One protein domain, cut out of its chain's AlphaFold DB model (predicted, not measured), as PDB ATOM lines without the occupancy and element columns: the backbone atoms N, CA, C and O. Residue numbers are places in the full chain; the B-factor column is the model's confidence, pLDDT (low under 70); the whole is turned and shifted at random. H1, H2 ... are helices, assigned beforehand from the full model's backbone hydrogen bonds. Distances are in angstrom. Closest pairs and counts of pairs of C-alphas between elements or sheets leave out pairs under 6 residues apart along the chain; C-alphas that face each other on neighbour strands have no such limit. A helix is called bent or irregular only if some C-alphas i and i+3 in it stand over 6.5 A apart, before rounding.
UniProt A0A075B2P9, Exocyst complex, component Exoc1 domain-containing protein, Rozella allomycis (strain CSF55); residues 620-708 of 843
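Overview. This is residues 620 to 708 of the 843 residues of the protein "Exocyst complex, component Exoc1 domain-containing protein" of Rozella allomycis (strain CSF55) (UniProt A0A075B2P9). Two long helices, H2 and H3, run opposite ways along the length of a narrow rod, and two shorter helices, H1 and H4, cover the gap between them from opposite sides near one end. Seen along the rod, the four helices make a diamond, with H2 and H3 at two opposite corners and H1 and H4 at the other two; at the other end H2 and H3 are alone, and residues 670 to 675, of which 673 to 675 belong to H3, stick out there. The printed part has 89 residues with four named helices in the order H1, H2, H3, H4 and no named strand; the class is all helix. The whole is loose, with a radius of gyration of the C-alphas of 15.3 A, and spans 52 by 20 by 19 A.

Arrangement. Start at H1, residues 620 to 635, which forms a helical hairpin with H2, residues 641 to 666: they touch, closest at the C-alphas of Leu 635 and Arg 643, 6.9 A apart, at a shallow tilt of 6 degrees, opposite ways. Go on to H3, residues 673 to 696, which with H1 and H2 makes an up-and-down bundle, each helix running against the one before it. H3 is close to but not clearly touching H2, with the closest C-alphas, Val 665 and Ile 679, 5.8 A apart. H1 touches H3 with its residues 621 to 625 alone, closest at the C-alphas of Pro 625 and Leu 694, 5.8 A, and they run the same way at a shallow tilt of 12 degrees. Last comes H4, residues 701 to 708, in a helical hairpin with H3: they touch, closest at the C-alphas of Phe 691 and Val 707, 5.2 A, at a shallow tilt of 34 degrees, only just short of steep. H4 also touches H2, closest at the C-alphas of Asn 647 and Ser 702, 5.7 A, while H1 and H4 are apart. In H2 every O i to N i+4 pair is within hydrogen-bond range; in H1 10 of 12 are, in H3 19 of 20 and in H4 2 of 4.

Along the chain. Find C-alpha 620 at (364.054, 207.591, 247.190); from there H1 runs 22.0 A to C-alpha 635. H1 and H4 are irregular, but only just: C-alphas 622 and 625 are 6.7 A apart, and C-alphas 702 and 705 are 6.6 A apart. Look for C-alpha 641 at (369.541, 226.645, 263.757), where H2 begins its 37.2 A. H3 measures 35.0 A from C-alpha 673 to C-alpha 696, and H4, 11.3 A long, ends at C-alpha 708, (350.326, 210.109, 259.761).

Size, cuts and confidence. The C-alphas of Lys 637 and Phe 671, the two farthest apart, are 51.9 A from each other. The printed part has no cut; the links H1 to H2 and H3 to H4 are tight, and H2 to H3 is short. Residues 636 to 642 and 670 to 675, of which 673 to 675 belong to H3, stand free. The mean pLDDT of the printed part is 79.1, and it is under 70 at residues 636 to 640, 669 to 675 and 697 to 699.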
ATOM      1  N   THR A 620     364.250 206.390 246.357       72.69
ATOM      2  CA  THR A 620     364.054 207.591 247.190       72.69
ATOM      3  C   THR A 620     363.402 207.286 248.546       72.69
ATOM      4  O   THR A 620     363.760 207.871 249.564       72.69
ATOM      5  N   ILE A 621     362.467 206.332 248.575       78.69
ATOM      6  CA  ILE A 621     361.708 205.912 249.764       78.69
ATOM      7  C   ILE A 621     362.493 204.897 250.607       78.69
ATOM      8  O   ILE A 621     362.263 204.806 251.813       78.69
ATOM      9  N   ARG A 622     363.474 204.205 250.010       78.12
ATOM     10  CA  ARG A 622     364.485 203.414 250.733       78.12
ATOM     11  C   ARG A 622     365.569 204.297 251.367       78.12
ATOM     12  O   ARG A 622     365.971 204.029 252.494       78.12
ATOM     13  N   VAL A 623     366.004 205.361 250.688       78.06
ATOM     14  CA  VAL A 623     367.077 206.258 251.167       78.06
ATOM     15  C   VAL A 623     366.597 207.292 252.191       78.06
ATOM     16  O   VAL A 623     367.315 207.557 253.152       78.06
ATOM     17  N   PHE A 624     365.397 207.866 252.041       83.56
ATOM     18  CA  PHE A 624     364.947 208.957 252.918       83.56
ATOM     19  C   PHE A 624     364.946 208.616 254.425       83.56
ATOM     20  O   PHE A 624     365.463 209.433 255.189       83.56
ATOM     21  N   PRO A 625     364.479 207.438 254.893       83.44
ATOM     22  CA  PRO A 625     364.570 207.084 256.313       83.44
ATOM     23  C   PRO A 625     366.016 206.952 256.820       83.44
ATOM     24  O   PRO A 625     366.331 207.458 257.892       83.44
ATOM     25  N   LEU A 626     366.920 206.368 256.023       78.69
ATOM     26  CA  LEU A 626     368.346 206.237 256.371       78.69
ATOM     27  C   LEU A 626     369.025 207.612 256.505       78.69
ATOM     28  O   LEU A 626     369.859 207.834 257.383       78.69
ATOM     29  N   TYR A 627     368.635 208.554 255.645       80.69
ATOM     30  CA  TYR A 627     369.064 209.948 255.714       80.69
ATOM     31  C   TYR A 627     368.554 210.653 256.988       80.69
ATOM     32  O   TYR A 627     369.319 211.391 257.612       80.69
ATOM     33  N   VAL A 628     367.311 210.392 257.415       83.19
ATOM     34  CA  VAL A 628     366.774 210.889 258.697       83.19
ATOM     35  C   VAL A 628     367.576 210.330 259.874       83.19
ATOM     36  O   VAL A 628     368.038 211.108 260.708       83.19
ATOM     37  N   ASP A 629     367.791 209.013 259.929       79.00
ATOM     38  CA  ASP A 629     368.518 208.365 261.030       79.00
ATOM     39  C   ASP A 629     369.946 208.920 261.178       79.00
ATOM     40  O   ASP A 629     370.383 209.242 262.287       79.00
ATOM     41  N   ARG A 630     370.653 209.132 260.055       76.62
ATOM     42  CA  ARG A 630     371.976 209.782 260.036       76.62
ATOM     43  C   ARG A 630     371.920 211.212 260.581       76.62
ATOM     44  O   ARG A 630     372.731 211.569 261.433       76.62
ATOM     45  N   MET A 631     370.989 212.034 260.096       79.88
ATOM     46  CA  MET A 631     370.899 213.444 260.490       79.88
ATOM     47  C   MET A 631     370.500 213.614 261.961       79.88
ATOM     48  O   MET A 631     371.039 214.479 262.650       79.88
ATOM     49  N   GLU A 632     369.628 212.754 262.484       81.94
ATOM     50  CA  GLU A 632     369.251 212.747 263.903       81.94
ATOM     51  C   GLU A 632     370.390 212.263 264.811       81.94
ATOM     52  O   GLU A 632     370.578 212.824 265.894       81.94
ATOM     53  N   SER A 633     371.198 211.301 264.349       77.38
ATOM     54  CA  SER A 633     372.437 210.890 265.024       77.38
ATOM     55  C   SER A 633     373.443 212.049 265.122       77.38
ATOM     56  O   SER A 633     373.938 212.341 266.211       77.38
ATOM     57  N   ILE A 634     373.668 212.782 264.020       74.69
ATOM     58  CA  ILE A 634     374.560 213.958 263.970       74.69
ATOM     59  C   ILE A 634     374.053 215.096 264.875       74.69
ATOM     60  O   ILE A 634     374.831 215.717 265.599       74.69
ATOM     61  N   LEU A 635     372.750 215.388 264.853       76.06
ATOM     62  CA  LEU A 635     372.166 216.480 265.638       76.06
ATOM     63  C   LEU A 635     372.115 216.187 267.144       76.06
ATOM     64  O   LEU A 635     372.140 217.130 267.944       76.06
ATOM     65  N   GLY A 636     371.993 214.920 267.549       67.31
ATOM     66  CA  GLY A 636     371.947 214.504 268.951       67.31
ATOM     67  C   GLY A 636     370.920 215.294 269.775       67.31
ATOM     68  O   GLY A 636     369.725 215.296 269.479       67.31
ATOM     69  N   LYS A 637     371.388 215.999 270.817       57.00
ATOM     70  CA  LYS A 637     370.564 216.857 271.699       57.00
ATOM     71  C   LYS A 637     370.578 218.354 271.328       57.00
ATOM     72  O   LYS A 637     370.239 219.186 272.167       57.00
ATOM     73  N   SER A 638     370.987 218.723 270.110       57.19
ATOM     74  CA  SER A 638     370.960 220.125 269.661       57.19
ATOM     75  C   SER A 638     369.530 220.620 269.381       57.19
ATOM     76  O   SER A 638     368.713 219.911 268.784       57.19
ATOM     77  N   ASN A 639     369.259 221.863 269.797       53.94
ATOM     78  CA  ASN A 639     367.967 222.562 269.710       53.94
ATOM     79  C   ASN A 639     368.076 223.839 268.844       53.94
ATOM     80  O   ASN A 639     367.484 224.864 269.172       53.94
ATOM     81  N   GLU A 640     368.920 223.822 267.808       68.38
ATOM     82  CA  GLU A 640     369.523 225.049 267.249       68.38
ATOM     83  C   GLU A 640     369.158 225.318 265.785       68.38
ATOM     84  O   GLU A 640     368.303 224.645 265.208       68.38
ATOM     85  N   SER A 641     369.810 226.299 265.154       74.31
ATOM     86  CA  SER A 641     369.541 226.645 263.757       74.31
ATOM     87  C   SER A 641     369.951 225.518 262.792       74.31
ATOM     88  O   SER A 641     369.301 225.378 261.755       74.31
ATOM     89  N   SER A 642     370.883 224.626 263.164       82.69
ATOM     90  CA  SER A 642     371.072 223.326 262.487       82.69
ATOM     91  C   SER A 642     369.819 222.438 262.527       82.69
ATOM     92  O   SER A 642     369.446 221.849 261.512       82.69
ATOM     93  N   ARG A 643     369.119 222.360 263.671       85.75
ATOM     94  CA  ARG A 643     367.878 221.570 263.816       85.75
ATOM     95  C   ARG A 643     366.746 222.171 262.987       85.75
ATOM     96  O   ARG A 643     365.982 221.428 262.378       85.75
ATOM     97  N   GLU A 644     366.636 223.497 262.928       85.69
ATOM     98  CA  GLU A 644     365.647 224.169 262.075       85.69
ATOM     99  C   GLU A 644     365.914 223.909 260.581       85.69
ATOM    100  O   GLU A 644     364.984 223.608 259.831       85.69
ATOM    101  N   LEU A 645     367.180 223.962 260.152       86.00
ATOM    102  CA  LEU A 645     367.590 223.679 258.775       86.00
ATOM    103  C   LEU A 645     367.295 222.226 258.368       86.00
ATOM    104  O   LEU A 645     366.791 221.980 257.274       86.00
ATOM    105  N   VAL A 646     367.544 221.268 259.263       88.31
ATOM    106  CA  VAL A 646     367.252 219.847 259.025       88.31
ATOM    107  C   VAL A 646     365.747 219.541 259.090       88.31
ATOM    108  O   VAL A 646     365.233 218.795 258.262       88.31
ATOM    109  N   ASN A 647     364.983 220.193 259.971       88.12
ATOM    110  CA  ASN A 647     363.517 220.114 259.924       88.12
ATOM    111  C   ASN A 647     362.968 220.610 258.571       88.12
ATOM    112  O   ASN A 647     362.057 219.998 258.011       88.12
ATOM    113  N   LYS A 648     363.557 221.676 258.008       88.31
ATOM    114  CA  LYS A 648     363.220 222.169 256.662       88.31
ATOM    115  C   LYS A 648     363.627 221.190 255.557       88.31
ATOM    116  O   LYS A 648     362.879 221.076 254.585       88.31
ATOM    117  N   SER A 649     364.740 220.459 255.684       88.56
ATOM    118  CA  SER A 649     365.106 219.429 254.699       88.56
ATOM    119  C   SER A 649     364.168 218.223 254.743       88.56
ATOM    120  O   SER A 649     363.716 217.791 253.684       88.56
ATOM    121  N   TYR A 650     363.771 217.747 255.930       89.25
ATOM    122  CA  TYR A 650     362.724 216.724 256.063       89.25
ATOM    123  C   TYR A 650     361.405 217.177 255.422       89.25
ATOM    124  O   TYR A 650     360.771 216.401 254.710       89.25
ATOM    125  N   GLU A 651     361.012 218.443 255.604       88.94
ATOM    126  CA  GLU A 651     359.826 218.994 254.947       88.94
ATOM    127  C   GLU A 651     359.954 219.096 253.420       88.94
ATOM    128  O   GLU A 651     358.974 218.799 252.734       88.94
ATOM    129  N   ARG A 652     361.108 219.508 252.867       88.69
ATOM    130  CA  ARG A 652     361.324 219.535 251.403       88.69
ATOM    131  C   ARG A 652     361.263 218.126 250.821       88.69
ATOM    132  O   ARG A 652     360.475 217.884 249.909       88.69
ATOM    133  N   PHE A 653     362.040 217.202 251.381       86.56
ATOM    134  CA  PHE A 653     362.118 215.826 250.900       86.56
ATOM    135  C   PHE A 653     360.793 215.077 251.045       86.56
ATOM    136  O   PHE A 653     360.338 214.480 250.073       86.56
ATOM    137  N   GLY A 654     360.125 215.163 252.199       86.62
ATOM    138  CA  GLY A 654     358.822 214.528 252.404       86.62
ATOM    139  C   GLY A 654     357.768 215.022 251.407       86.62
ATOM    140  O   GLY A 654     357.073 214.214 250.794       86.62
ATOM    141  N   LYS A 655     357.694 216.338 251.156       88.06
ATOM    142  CA  LYS A 655     356.786 216.901 250.135       88.06
ATOM    143  C   LYS A 655     357.147 216.417 248.730       88.06
ATOM    144  O   LYS A 655     356.254 216.016 247.989       88.06
ATOM    145  N   ALA A 656     358.431 216.423 248.372       86.44
ATOM    146  CA  ALA A 656     358.891 215.992 247.056       86.44
ATOM    147  C   ALA A 656     358.618 214.497 246.802       86.44
ATOM    148  O   ALA A 656     358.142 214.145 245.727       86.44
ATOM    149  N   ILE A 657     358.822 213.634 247.802       85.88
ATOM    150  CA  ILE A 657     358.526 212.192 247.742       85.88
ATOM    151  C   ILE A 657     357.029 211.934 247.518       85.88
ATOM    152  O   ILE A 657     356.675 211.123 246.666       85.88
ATOM    153  N   PHE A 658     356.146 212.640 248.231       86.75
ATOM    154  CA  PHE A 658     354.694 212.495 248.056       86.75
ATOM    155  C   PHE A 658     354.227 213.011 246.684       86.75
ATOM    156  O   PHE A 658     353.480 212.321 245.992       86.75
ATOM    157  N   VAL A 659     354.712 214.180 246.243       86.44
ATOM    158  CA  VAL A 659     354.421 214.724 244.901       86.44
ATOM    159  C   VAL A 659     354.934 213.789 243.801       86.44
ATOM    160  O   VAL A 659     354.259 213.599 242.790       86.44
ATOM    161  N   HIS A 660     356.094 213.166 244.004       82.38
ATOM    162  CA  HIS A 660     356.653 212.186 243.084       82.38
ATOM    163  C   HIS A 660     355.823 210.893 243.037       82.38
ATOM    164  O   HIS A 660     355.486 210.438 241.946       82.38
ATOM    165  N   LEU A 661     355.416 210.333 244.182       82.25
ATOM    166  CA  LEU A 661     354.494 209.189 244.235       82.25
ATOM    167  C   LEU A 661     353.178 209.491 243.508       82.25
ATOM    168  O   LEU A 661     352.738 208.695 242.676       82.25
ATOM    169  N   GLU A 662     352.580 210.661 243.755       82.31
ATOM    170  CA  GLU A 662     351.406 211.120 243.012       82.31
ATOM    171  C   GLU A 662     351.670 211.206 241.505       82.31
ATOM    172  O   GLU A 662     350.806 210.816 240.722       82.31
ATOM    173  N   ALA A 663     352.834 211.707 241.078       81.06
ATOM    174  CA  ALA A 663     353.196 211.811 239.667       81.06
ATOM    175  C   ALA A 663     353.395 210.433 239.014       81.06
ATOM    176  O   ALA A 663     352.886 210.208 237.915       81.06
ATOM    177  N   VAL A 664     354.052 209.485 239.692       77.19
ATOM    178  CA  VAL A 664     354.191 208.100 239.214       77.19
ATOM    179  C   VAL A 664     352.812 207.455 239.075       77.19
ATOM    180  O   VAL A 664     352.523 206.911 238.009       77.19
ATOM    181  N   VAL A 665     351.932 207.598 240.074       76.38
ATOM    182  CA  VAL A 665     350.537 207.117 240.040       76.38
ATOM    183  C   VAL A 665     349.739 207.743 238.894       76.38
ATOM    184  O   VAL A 665     349.143 207.014 238.103       76.38
ATOM    185  N   LYS A 666     349.781 209.072 238.738       76.69
ATOM    186  CA  LYS A 666     349.140 209.808 237.629       76.69
ATOM    187  C   LYS A 666     349.730 209.457 236.258       76.69
ATOM    188  O   LYS A 666     349.115 209.746 235.241       76.69
ATOM    189  N   SER A 667     350.903 208.825 236.211       71.62
ATOM    190  CA  SER A 667     351.509 208.332 234.970       71.62
ATOM    191  C   SER A 667     351.043 206.918 234.574       71.62
ATOM    192  O   SER A 667     351.399 206.454 233.491       71.62
ATOM    193  N   ILE A 668     350.253 206.246 235.422       71.62
ATOM    194  CA  ILE A 668     349.603 204.941 235.175       71.62
ATOM    195  C   ILE A 668     348.122 205.179 234.777       71.62
ATOM    196  O   ILE A 668     347.244 204.362 235.036       71.62
ATOM    197  N   ASP A 669     347.821 206.337 234.174       56.97
ATOM    198  CA  ASP A 669     346.463 206.720 233.773       56.97
ATOM    199  C   ASP A 669     346.007 205.895 232.557       56.97
ATOM    200  O   ASP A 669     346.347 206.174 231.405       56.97
ATOM    201  N   SER A 670     345.303 204.803 232.851       60.00
ATOM    202  CA  SER A 670     344.901 203.763 231.911       60.00
ATOM    203  C   SER A 670     343.493 203.270 232.230       60.00
ATOM    204  O   SER A 670     343.094 203.110 233.389       60.00
ATOM    205  N   PHE A 671     342.729 202.988 231.175       55.41
ATOM    206  CA  PHE A 671     341.375 202.443 231.277       55.41
ATOM    207  C   PHE A 671     341.358 200.938 231.610       55.41
ATOM    208  O   PHE A 671     340.285 200.379 231.836       55.41
ATOM    209  N   GLU A 672     342.515 200.264 231.668       63.28
ATOM    210  CA  GLU A 672     342.587 198.858 232.068       63.28
ATOM    211  C   GLU A 672     342.504 198.680 233.596       63.28
ATOM    212  O   GLU A 672     343.414 199.050 234.339       63.28
ATOM    213  N   GLU A 673     341.462 197.982 234.075       61.78
ATOM    214  CA  GLU A 673     341.274 197.617 235.497       61.78
ATOM    215  C   GLU A 673     342.513 196.967 236.147       61.78
ATOM    216  O   GLU A 673     342.682 196.990 237.367       61.78
ATOM    217  N   LYS A 674     343.351 196.304 235.341       66.31
ATOM    218  CA  LYS A 674     344.567 195.628 235.798       66.31
ATOM    219  C   LYS A 674     345.642 196.634 236.217       66.31
ATOM    220  O   LYS A 674     346.321 196.410 237.211       66.31
ATOM    221  N   GLU A 675     345.777 197.739 235.490       66.31
ATOM    222  CA  GLU A 675     346.775 198.775 235.775       66.31
ATOM    223  C   GLU A 675     346.303 199.700 236.905       66.31
ATOM    224  O   GLU A 675     347.096 200.097 237.759       66.31
ATOM    225  N   GLN A 676     344.988 199.904 237.023       72.00
ATOM    226  CA  GLN A 676     344.372 200.559 238.181       72.00
ATOM    227  C   GLN A 676     344.616 199.791 239.495       72.00
ATOM    228  O   GLN A 676     344.804 200.407 240.545       72.00
ATOM    229  N   LEU A 677     344.702 198.453 239.455       77.12
ATOM    230  CA  LEU A 677     345.097 197.661 240.625       77.12
ATOM    231  C   LEU A 677     346.575 197.888 241.003       77.12
ATOM    232  O   LEU A 677     346.890 197.970 242.192       77.12
ATOM    233  N   ASN A 678     347.460 198.059 240.013       79.75
ATOM    234  CA  ASN A 678     348.884 198.339 240.234       79.75
ATOM    235  C   ASN A 678     349.107 199.675 240.961       79.75
ATOM    236  O   ASN A 678     350.010 199.765 241.787       79.75
ATOM    237  N   ILE A 679     348.262 200.689 240.724       81.50
ATOM    238  CA  ILE A 679     348.287 201.960 241.474       81.50
ATOM    239  C   ILE A 679     348.102 201.716 242.979       81.50
ATOM    240  O   ILE A 679     348.806 202.302 243.801       81.50
ATOM    241  N   HIS A 680     347.154 200.855 243.361       84.50
ATOM    242  CA  HIS A 680     346.900 200.563 244.773       84.50
ATOM    243  C   HIS A 680     348.027 199.732 245.386       84.50
ATOM    244  O   HIS A 680     348.449 200.039 246.495       84.50
ATOM    245  N   ILE A 681     348.551 198.744 244.656       84.69
ATOM    246  CA  ILE A 681     349.715 197.947 245.069       84.69
ATOM    247  C   ILE A 681     350.922 198.859 245.338       84.69
ATOM    248  O   ILE A 681     351.460 198.842 246.443       84.69
ATOM    249  N   LEU A 682     351.279 199.721 244.377       84.12
ATOM    250  CA  LEU A 682     352.405 200.653 244.484       84.12
ATOM    251  C   LEU A 682     352.272 201.565 245.711       84.12
ATOM    252  O   LEU A 682     353.237 201.731 246.459       84.12
ATOM    253  N   ASN A 683     351.080 202.128 245.943       86.06
ATOM    254  CA  ASN A 683     350.836 202.980 247.104       86.06
ATOM    255  C   ASN A 683     350.834 202.200 248.425       86.06
ATOM    256  O   ASN A 683     351.291 202.753 249.421       86.06
ATOM    257  N   ILE A 684     350.370 200.947 248.450       86.88
ATOM    258  CA  ILE A 684     350.435 200.087 249.639       86.88
ATOM    259  C   ILE A 684     351.899 199.796 249.999       86.88
ATOM    260  O   ILE A 684     352.284 200.073 251.130       86.88
ATOM    261  N   GLU A 685     352.725 199.319 249.061       85.56
ATOM    262  CA  GLU A 685     354.142 199.015 249.329       85.56
ATOM    263  C   GLU A 685     354.922 200.258 249.783       85.56
ATOM    264  O   GLU A 685     355.560 200.259 250.838       85.56
ATOM    265  N   ASN A 686     354.834 201.351 249.016       87.44
ATOM    266  CA  ASN A 686     355.644 202.543 249.258       87.44
ATOM    267  C   ASN A 686     355.250 203.281 250.545       87.44
ATOM    268  O   ASN A 686     356.132 203.662 251.317       87.44
ATOM    269  N   HIS A 687     353.952 203.459 250.821       88.56
ATOM    270  CA  HIS A 687     353.525 204.128 252.054       88.56
ATOM    271  C   HIS A 687     353.637 203.219 253.284       88.56
ATOM    272  O   HIS A 687     353.806 203.747 254.382       88.56
ATOM    273  N   HIS A 688     353.608 201.886 253.132       87.81
ATOM    274  CA  HIS A 688     353.934 200.981 254.236       87.81
ATOM    275  C   HIS A 688     355.399 201.113 254.642       87.81
ATOM    276  O   HIS A 688     355.665 201.391 255.807       87.81
ATOM    277  N   HIS A 689     356.328 201.011 253.686       85.56
ATOM    278  CA  HIS A 689     357.759 201.178 253.953       85.56
ATOM    279  C   HIS A 689     358.057 202.547 254.574       85.56
ATOM    280  O   HIS A 689     358.744 202.650 255.593       85.56
ATOM    281  N   LEU A 690     357.478 203.615 254.014       85.75
ATOM    282  CA  LEU A 690     357.650 204.970 254.530       85.75
ATOM    283  C   LEU A 690     357.081 205.122 255.955       85.75
ATOM    284  O   LEU A 690     357.751 205.688 256.815       85.75
ATOM    285  N   PHE A 691     355.900 204.562 256.246       86.94
ATOM    286  CA  PHE A 691     355.323 204.538 257.596       86.94
ATOM    287  C   PHE A 691     356.168 203.721 258.582       86.94
ATOM    288  O   PHE A 691     356.511 204.224 259.651       86.94
ATOM    289  N   THR A 692     356.500 202.476 258.242       84.69
ATOM    290  CA  THR A 692     357.192 201.526 259.121       84.69
ATOM    291  C   THR A 692     358.598 202.019 259.459       84.69
ATOM    292  O   THR A 692     358.963 202.041 260.638       84.69
ATOM    293  N   ARG A 693     359.355 202.516 258.471       83.88
ATOM    294  CA  ARG A 693     360.708 203.048 258.691       83.88
ATOM    295  C   ARG A 693     360.714 204.390 259.414       83.88
ATOM    296  O   ARG A 693     361.392 204.502 260.429       83.88
ATOM    297  N   LEU A 694     359.927 205.383 258.985       83.19
ATOM    298  CA  LEU A 694     359.906 206.692 259.664       83.19
ATOM    299  C   LEU A 694     359.316 206.628 261.083       83.19
ATOM    300  O   LEU A 694     359.600 207.498 261.898       83.19
ATOM    301  N   ARG A 695     358.516 205.602 261.405       82.69
ATOM    302  CA  ARG A 695     358.030 205.343 262.771       82.69
ATOM    303  C   ARG A 695     359.056 204.628 263.661       82.69
ATOM    304  O   ARG A 695     358.962 204.747 264.883       82.69
ATOM    305  N   ALA A 696     359.978 203.863 263.073       77.06
ATOM    306  CA  ALA A 696     361.111 203.260 263.779       77.06
ATOM    307  C   ALA A 696     362.262 204.263 263.985       77.06
ATOM    308  O   ALA A 696     362.960 204.189 264.995       77.06
ATOM    309  N   SER A 697     362.408 205.201 263.046       67.00
ATOM    310  CA  SER A 697     363.320 206.345 263.091       67.00
ATOM    311  C   SER A 697     363.016 207.318 264.249       67.00
ATOM    312  O   SER A 697     362.042 207.169 264.994       67.00
ATOM    313  N   SER A 698     363.880 208.324 264.428       60.91
ATOM    314  CA  SER A 698     363.795 209.323 265.503       60.91
ATOM    315  C   SER A 698     362.425 210.009 265.586       60.91
ATOM    316  O   SER A 698     361.762 210.283 264.585       60.91
ATOM    317  N   LYS A 699     362.036 210.402 266.805       65.69
ATOM    318  CA  LYS A 699     360.770 211.094 267.109       65.69
ATOM    319  C   LYS A 699     360.793 212.586 266.725       65.69
ATOM    320  O   LYS A 699     360.346 213.433 267.498       65.69
ATOM    321  N   ALA A 700     361.326 212.920 265.552       70.69
ATOM    322  CA  ALA A 700     361.344 214.281 265.035       70.69
ATOM    323  C   ALA A 700     359.913 214.738 264.687       70.69
ATOM    324  O   ALA A 700     359.247 214.168 263.825       70.69
ATOM    325  N   TYR A 701     359.431 215.792 265.353       74.75
ATOM    326  CA  TYR A 701     358.060 216.308 265.195       74.75
ATOM    327  C   TYR A 701     357.720 216.712 263.745       74.75
ATOM    328  O   TYR A 701     356.609 216.489 263.267       74.75
ATOM    329  N   SER A 702     358.708 217.231 263.015       78.69
ATOM    330  CA  SER A 702     358.657 217.539 261.576       78.69
ATOM    331  C   SER A 702     358.301 216.332 260.692       78.69
ATOM    332  O   SER A 702     357.726 216.503 259.618       78.69
ATOM    333  N   ILE A 703     358.592 215.112 261.152       84.69
ATOM    334  CA  ILE A 703     358.343 213.853 260.439       84.69
ATOM    335  C   ILE A 703     356.997 213.229 260.841       84.69
ATOM    336  O   ILE A 703     356.379 212.519 260.048       84.69
ATOM    337  N   GLU A 704     356.472 213.558 262.028       85.69
ATOM    338  CA  GLU A 704     355.218 213.004 262.562       85.69
ATOM    339  C   GLU A 704     354.021 213.215 261.616       85.69
ATOM    340  O   GLU A 704     353.149 212.348 261.511       85.69
ATOM    341  N   LYS A 705     353.994 214.335 260.876       87.88
ATOM    342  CA  LYS A 705     352.993 214.563 259.826       87.88
ATOM    343  C   LYS A 705     353.107 213.525 258.704       87.88
ATOM    344  O   LYS A 705     352.120 212.862 258.407       87.88
ATOM    345  N   PHE A 706     354.290 213.340 258.120       87.00
ATOM    346  CA  PHE A 706     354.488 212.390 257.020       87.00
ATOM    347  C   PHE A 706     354.210 210.940 257.443       87.00
ATOM    348  O   PHE A 706     353.692 210.169 256.638       87.00
ATOM    349  N   VAL A 707     354.461 210.574 258.707       88.88
ATOM    350  CA  VAL A 707     354.072 209.263 259.268       88.88
ATOM    351  C   VAL A 707     352.547 209.097 259.309       88.88
ATOM    352  O   VAL A 707     352.037 208.045 258.920       88.88
ATOM    353  N   LYS A 708     351.802 210.125 259.743       90.06
ATOM    354  CA  LYS A 708     350.326 210.109 259.761       90.06
ATOM    355  C   LYS A 708     349.740 210.069 258.351       90.06
ATOM    356  O   LYS A 708     348.884 209.226 258.085       90.06
TER     357      LYS A 708